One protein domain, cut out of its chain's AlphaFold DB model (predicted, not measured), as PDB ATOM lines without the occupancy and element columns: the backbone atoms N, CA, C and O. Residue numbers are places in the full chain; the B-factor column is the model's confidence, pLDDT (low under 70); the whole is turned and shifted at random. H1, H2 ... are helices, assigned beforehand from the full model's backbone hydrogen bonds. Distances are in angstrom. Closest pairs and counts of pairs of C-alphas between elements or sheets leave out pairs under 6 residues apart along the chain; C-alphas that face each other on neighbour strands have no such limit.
ATOM      1  N   SER A  47      21.336  66.983 103.350       86.12
ATOM      2  CA  SER A  47      20.121  67.503 102.716       86.12
ATOM      3  C   SER A  47      20.357  68.908 102.171       86.12
ATOM      4  O   SER A  47      21.199  69.652 102.672       86.12
ATOM      5  N   GLY A  48      19.629  69.260 101.116       85.56
ATOM      6  CA  GLY A  48      19.709  70.568 100.478       85.56
ATOM      7  C   GLY A  48      18.470  70.844  99.638       85.56
ATOM      8  O   GLY A  48      17.700  69.935  99.323       85.56
ATOM      9  N   THR A  49      18.274  72.107  99.271       87.62
ATOM     10  CA  THR A  49      17.146  72.548  98.446       87.62
ATOM     11  C   THR A  49      17.673  73.271  97.218       87.62
ATOM     12  O   THR A  49      18.505  74.168  97.328       87.62
ATOM     13  N   LEU A  50      17.183  72.880  96.042       84.06
ATOM     14  CA  LEU A  50      17.458  73.581  94.794       84.06
ATOM     15  C   LEU A  50      16.364  74.620  94.564       84.06
ATOM     16  O   LEU A  50      15.189  74.282  94.451       84.06
ATOM     17  N   THR A  51      16.760  75.885  94.481       85.88
ATOM     18  CA  THR A  51      15.866  77.005  94.172       85.88
ATOM     19  C   THR A  51      16.277  77.636  92.851       85.88
ATOM     20  O   THR A  51      17.467  77.832  92.610       85.88
ATOM     21  N   THR A  52      15.309  77.997  92.009       87.06
ATOM     22  CA  THR A  52      15.565  78.752  90.775       87.06
ATOM     23  C   THR A  52      14.942  80.139  90.846       87.06
ATOM     24  O   THR A  52      13.864  80.319  91.402       87.06
ATOM     25  N   THR A  53      15.612  81.114  90.241       91.44
ATOM     26  CA  THR A  53      15.073  82.459  89.983       91.44
ATOM     27  C   THR A  53      14.646  82.635  88.525       91.44
ATOM     28  O   THR A  53      14.080  83.662  88.157       91.44
ATOM     29  N   ASN A  54      14.909  81.641  87.672       91.56
ATOM     30  CA  ASN A  54      14.548  81.689  86.265       91.56
ATOM     31  C   ASN A  54      13.056  81.373  86.098       91.56
ATOM     32  O   ASN A  54      12.623  80.255  86.378       91.56
ATOM     33  N   PHE A  55      12.289  82.344  85.597       91.31
ATOM     34  CA  PHE A  55      10.836  82.222  85.446       91.31
ATOM     35  C   PHE A  55      10.411  81.081  84.507       91.31
ATOM     36  O   PHE A  55       9.338  80.517  84.685       91.31
ATOM     37  N   ILE A  56      11.230  80.718  83.516       91.50
ATOM     38  CA  ILE A  56      10.920  79.622  82.589       91.50
ATOM     39  C   ILE A  56      10.968  78.300  83.354       91.50
ATOM     40  O   ILE A  56      10.018  77.526  83.310       91.50
ATOM     41  N   ILE A  57      12.051  78.077  84.101       89.31
ATOM     42  CA  ILE A  57      12.273  76.847  84.872       89.31
ATOM     43  C   ILE A  57      11.310  76.775  86.069       89.31
ATOM     44  O   ILE A  57      10.837  75.703  86.427       89.31
ATOM     45  N   ALA A  58      10.949  77.915  86.663       89.00
ATOM     46  CA  ALA A  58       9.947  77.970  87.728       89.00
ATOM     47  C   ALA A  58       8.558  77.482  87.272       89.00
ATOM     48  O   ALA A  58       7.818  76.930  88.077       89.00
ATOM     49  N   ASN A  59       8.226  77.648  85.985       91.75
ATOM     50  CA  ASN A  59       6.961  77.198  85.393       91.75
ATOM     51  C   ASN A  59       7.025  75.774  84.812       91.75
ATOM     52  O   ASN A  59       6.074  75.325  84.171       91.75
ATOM     53  N   TRP A  60       8.139  75.060  84.983       92.56
ATOM     54  CA  TRP A  60       8.238  73.667  84.560       92.56
ATOM     55  C   TRP A  60       7.279  72.777  85.345       92.56
ATOM     56  O   TRP A  60       7.040  72.984  86.535       92.56
ATOM     57  N   SER A  61       6.753  71.752  84.673       92.69
ATOM     58  CA  SER A  61       5.908  70.764  85.337       92.69
ATOM     59  C   SER A  61       6.707  69.963  86.367       92.69
ATOM     60  O   SER A  61       7.945  69.912  86.340       92.69
ATOM     61  N   ARG A  62       5.995  69.282  87.269       91.75
ATOM     62  CA  ARG A  62       6.613  68.425  88.286       91.75
ATOM     63  C   ARG A  62       7.493  67.347  87.656       91.75
ATOM     64  O   ARG A  62       8.567  67.066  88.170       91.75
ATOM     65  N   GLU A  63       7.077  66.786  86.524       92.50
ATOM     66  CA  GLU A  63       7.803  65.746  85.787       92.50
ATOM     67  C   GLU A  63       9.112  66.280  85.194       92.50
ATOM     68  O   GLU A  63      10.140  65.602  85.248       92.50
ATOM     69  N   MET A  64       9.103  67.511  84.673       92.56
ATOM     70  CA  MET A  64      10.309  68.168  84.160       92.56
ATOM     71  C   MET A  64      11.319  68.409  85.288       92.56
ATOM     72  O   MET A  64      12.497  68.070  85.150       92.56
ATOM     73  N   TRP A  65      10.852  68.921  86.432       91.94
ATOM     74  CA  TRP A  65      11.678  69.063  87.631       91.94
ATOM     75  C   TRP A  65      12.185  67.722  88.152       91.94
ATOM     76  O   TRP A  65      13.366  67.615  88.490       91.94
ATOM     77  N   GLN A  66      11.337  66.690  88.146       91.81
ATOM     78  CA  GLN A  66      11.717  65.341  88.549       91.81
ATOM     79  C   GLN A  66      12.873  64.822  87.684       91.81
ATOM     80  O   GLN A  66      13.809  64.217  88.203       91.81
ATOM     81  N   GLY A  67      12.869  65.123  86.382       92.44
ATOM     82  CA  GLY A  67      13.974  64.811  85.476       92.44
ATOM     83  C   GLY A  67      15.304  65.451  85.890       92.44
ATOM     84  O   GLY A  67      16.341  64.787  85.843       92.44
ATOM     85  N   VAL A  68      15.290  66.711  86.339       90.31
ATOM     86  CA  VAL A  68      16.493  67.401  86.840       90.31
ATOM     87  C   VAL A  68      16.989  66.755  88.128       90.31
ATOM     88  O   VAL A  68      18.155  66.371  88.212       90.31
ATOM     89  N   VAL A  69      16.115  66.601  89.124       90.75
ATOM     90  CA  VAL A  69      16.528  66.084  90.436       90.75
ATOM     91  C   VAL A  69      16.936  64.608  90.375       90.75
ATOM     92  O   VAL A  69      17.867  64.208  91.072       90.75
ATOM     93  N   ASN A  70      16.348  63.814  89.473       91.88
ATOM     94  CA  ASN A  70      16.783  62.439  89.215       91.88
ATOM     95  C   ASN A  70      18.207  62.386  88.663       91.88
ATOM     96  O   ASN A  70      18.984  61.526  89.073       91.88
ATOM     97  N   ARG A  71      18.575  63.308  87.763       90.00
ATOM     98  CA  ARG A  71      19.956  63.398  87.265       90.00
ATOM     99  C   ARG A  71      20.922  63.752  88.388       90.00
ATOM    100  O   ARG A  71      21.978  63.141  88.465       90.00
ATOM    101  N   VAL A  72      20.545  64.664  89.287       87.69
ATOM    102  CA  VAL A  72      21.357  64.989  90.472       87.69
ATOM    103  C   VAL A  72      21.555  63.752  91.351       87.69
ATOM    104  O   VAL A  72      22.692  63.426  91.684       87.69
ATOM    105  N   ALA A  73      20.483  63.021  91.670       89.00
ATOM    106  CA  ALA A  73      20.573  61.787  92.452       89.00
ATOM    107  C   ALA A  73      21.461  60.730  91.770       89.00
ATOM    108  O   ALA A  73      22.298  60.113  92.425       89.00
ATOM    109  N   GLN A  74      21.337  60.565  90.449       89.56
ATOM    110  CA  GLN A  74      22.200  59.676  89.666       89.56
ATOM    111  C   GLN A  74      23.664  60.117  89.701       89.56
ATOM    112  O   GLN A  74      24.539  59.278  89.891       89.56
ATOM    113  N   THR A  75      23.943  61.416  89.555       88.19
ATOM    114  CA  THR A  75      25.309  61.949  89.633       88.19
ATOM    115  C   THR A  75      25.931  61.674  90.998       88.19
ATOM    116  O   THR A  75      27.072  61.222  91.051       88.19
ATOM    117  N   LEU A  76      25.176  61.871  92.085       86.00
ATOM    118  CA  LEU A  76      25.624  61.572  93.449       86.00
ATOM    119  C   LEU A  76      25.878  60.076  93.675       86.00
ATOM    120  O   LEU A  76      26.811  59.720  94.388       86.00
ATOM    121  N   ALA A  77      25.086  59.208  93.041       85.06
ATOM    122  CA  ALA A  77      25.273  57.759  93.087       85.06
ATOM    123  C   ALA A  77      26.395  57.251  92.154       85.06
ATOM    124  O   ALA A  77      26.844  56.115  92.288       85.06
ATOM    125  N   SER A  78      26.851  58.066  91.198       84.81
ATOM    126  CA  SER A  78      27.875  57.708  90.205       84.81
ATOM    127  C   SER A  78      29.271  58.228  90.566       84.81
ATOM    128  O   SER A  78      29.429  59.132  91.383       84.81
ATOM    129  N   VAL A  79      30.319  57.679  89.943       77.94
ATOM    130  CA  VAL A  79      31.711  58.152  90.099       77.94
ATOM    131  C   VAL A  79      31.820  59.619  89.627       77.94
ATOM    132  O   VAL A  79      31.281  59.935  88.566       77.94
ATOM    133  N   PRO A  80      32.497  60.528  90.363       77.69
ATOM    134  CA  PRO A  80      33.407  60.294  91.494       77.69
ATOM    135  C   PRO A  80      32.734  60.243  92.872       77.69
ATOM    136  O   PRO A  80      33.388  59.912  93.856       77.69
ATOM    137  N   PHE A  81      31.447  60.576  92.963       79.62
ATOM    138  CA  PHE A  81      30.758  60.762  94.240       79.62
ATOM    139  C   PHE A  81      30.218  59.467  94.848       79.62
ATOM    140  O   PHE A  81      30.064  59.407  96.062       79.62
ATOM    141  N   GLY A  82      30.000  58.422  94.050       75.00
ATOM    142  CA  GLY A  82      29.398  57.163  94.503       75.00
ATOM    143  C   GLY A  82      30.175  56.429  95.604       75.00
ATOM    144  O   GLY A  82      29.593  55.618  96.310       75.00
ATOM    145  N   ALA A  83      31.464  56.731  95.803       78.19
ATOM    146  CA  ALA A  83      32.229  56.207  96.941       78.19
ATOM    147  C   ALA A  83      31.912  56.924  98.271       78.19
ATOM    148  O   ALA A  83      32.169  56.377  99.338       78.19
ATOM    149  N   ASN A  84      31.349  58.136  98.211       79.62
ATOM    150  CA  ASN A  84      31.080  58.992  99.369       79.62
ATOM    151  C   ASN A  84      29.636  58.885  99.874       79.62
ATOM    152  O   ASN A  84      29.344  59.312 100.988       79.62
ATOM    153  N   PHE A  85      28.725  58.341  99.063       80.56
ATOM    154  CA  PHE A  85      27.301  58.263  99.381       80.56
ATOM    155  C   PHE A  85      26.796  56.833  99.226       80.56
ATOM    156  O   PHE A  85      26.910  56.236  98.160       80.56
ATOM    157  N   PHE A  86      26.171  56.302 100.278       81.88
ATOM    158  CA  PHE A  86      25.503  55.000 100.213       81.88
ATOM    159  C   PHE A  86      24.210  55.059  99.386       81.88
ATOM    160  O   PHE A  86      23.858  54.117  98.682       81.88
ATOM    161  N   SER A  87      23.487  56.175  99.478       82.81
ATOM    162  CA  SER A  87      22.253  56.408  98.738       82.81
ATOM    163  C   SER A  87      22.037  57.899  98.495       82.81
ATOM    164  O   SER A  87      22.539  58.751  99.229       82.81
ATOM    165  N   ALA A  88      21.274  58.210  97.449       84.88
ATOM    166  CA  ALA A  88      20.808  59.552  97.144       84.88
ATOM    167  C   ALA A  88      19.314  59.491  96.806       84.88
ATOM    168  O   ALA A  88      18.880  58.642  96.026       84.88
ATOM    169  N   LEU A  89      18.533  60.394  97.393       85.19
ATOM    170  CA  LEU A  89      17.109  60.560  97.116       85.19
ATOM    171  C   LEU A  89      16.863  62.019  96.753       85.19
ATOM    172  O   LEU A  89      17.381  62.917  97.412       85.19
ATOM    173  N   ALA A  90      16.047  62.253  95.729       84.75
ATOM    174  CA  ALA A  90      15.632  63.596  95.371       84.75
ATOM    175  C   ALA A  90      14.142  63.630  95.023       84.75
ATOM    176  O   ALA A  90      13.634  62.787  94.282       84.75
ATOM    177  N   THR A  91      13.442  64.615  95.578       84.12
ATOM    178  CA  THR A  91      11.990  64.762  95.459       84.12
ATOM    179  C   THR A  91      11.641  66.191  95.081       84.12
ATOM    180  O   THR A  91      12.242  67.132  95.599       84.12
ATOM    181  N   VAL A  92      10.639  66.354  94.225       87.12
ATOM    182  CA  VAL A  92       9.987  67.647  93.998       87.12
ATOM    183  C   VAL A  92       8.840  67.757  95.000       87.12
ATOM    184  O   VAL A  92       8.027  66.834  95.072       87.12
ATOM    185  N   ALA A  93       8.812  68.825  95.803       78.06
ATOM    186  CA  ALA A  93       7.725  69.113  96.741       78.06
ATOM    187  C   ALA A  93       6.574  69.790  95.994       78.06
ATOM    188  O   ALA A  93       6.825  70.837  95.361       78.06
TER     189      ALA A  93
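AT A GLANCE: This is residues 47 to 93 of the 93 residues of an uncharacterized protein of Angiostrongylus cantonensis (UniProt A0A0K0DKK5). What shape does the model show? One long helix, H2, makes the longest axis, and the last residues, 84 to 93, fold back along it as an extended tail. The first residues lead to the short helix H1 near the beginning of H2, and residues 51 to 56 stick out there. What is it made of? The printed part has 47 residues with two named helices, H1 then H2, and no named strand; its class is all helix, though only 20 residues are in named elements. How compact is it? It is loose, with a radius of gyration of the C-alphas of 12.0 A and spans of 35 by 18 by 17 A, only just a rod.

IN THESE COORDINATES: Where is the longest helix? H2 is residues 62 to 77, from C-alpha 62 at (6.613, 68.425, 88.286) to C-alpha 77 at (25.273, 57.759, 93.087), 22.0 A. Where is the other? H1 is residues 55 to 58, beginning with C-alpha 55 at (10.836, 82.222, 85.446), and is 4.9 A long.

HOW THE PARTS SIT: How does H1 stand to H2? They are only just apart, with their closest C-alphas 8.3 A from each other, and a tight link of 3 residues joins them. What do the backbones show? In H2 every O i to N i+4 pair is within hydrogen-bond range. H1, with 4 residues, is too short for such a pair, and its 1 pair of O i and N i+3 is not within range.

THE WHOLE: How large is it? The two C-alphas farthest apart, those of Phe 55 and Ala 83, are 35.6 A apart. Which stretches lie outside the helices? Residues 78 to 93, ending at the chain's last residue, hold no named element, and residues 51 to 56 stand free. Is it complete and confident? The printed part has no cut, its mean pLDDT is 86.8, and no printed residue is under 70.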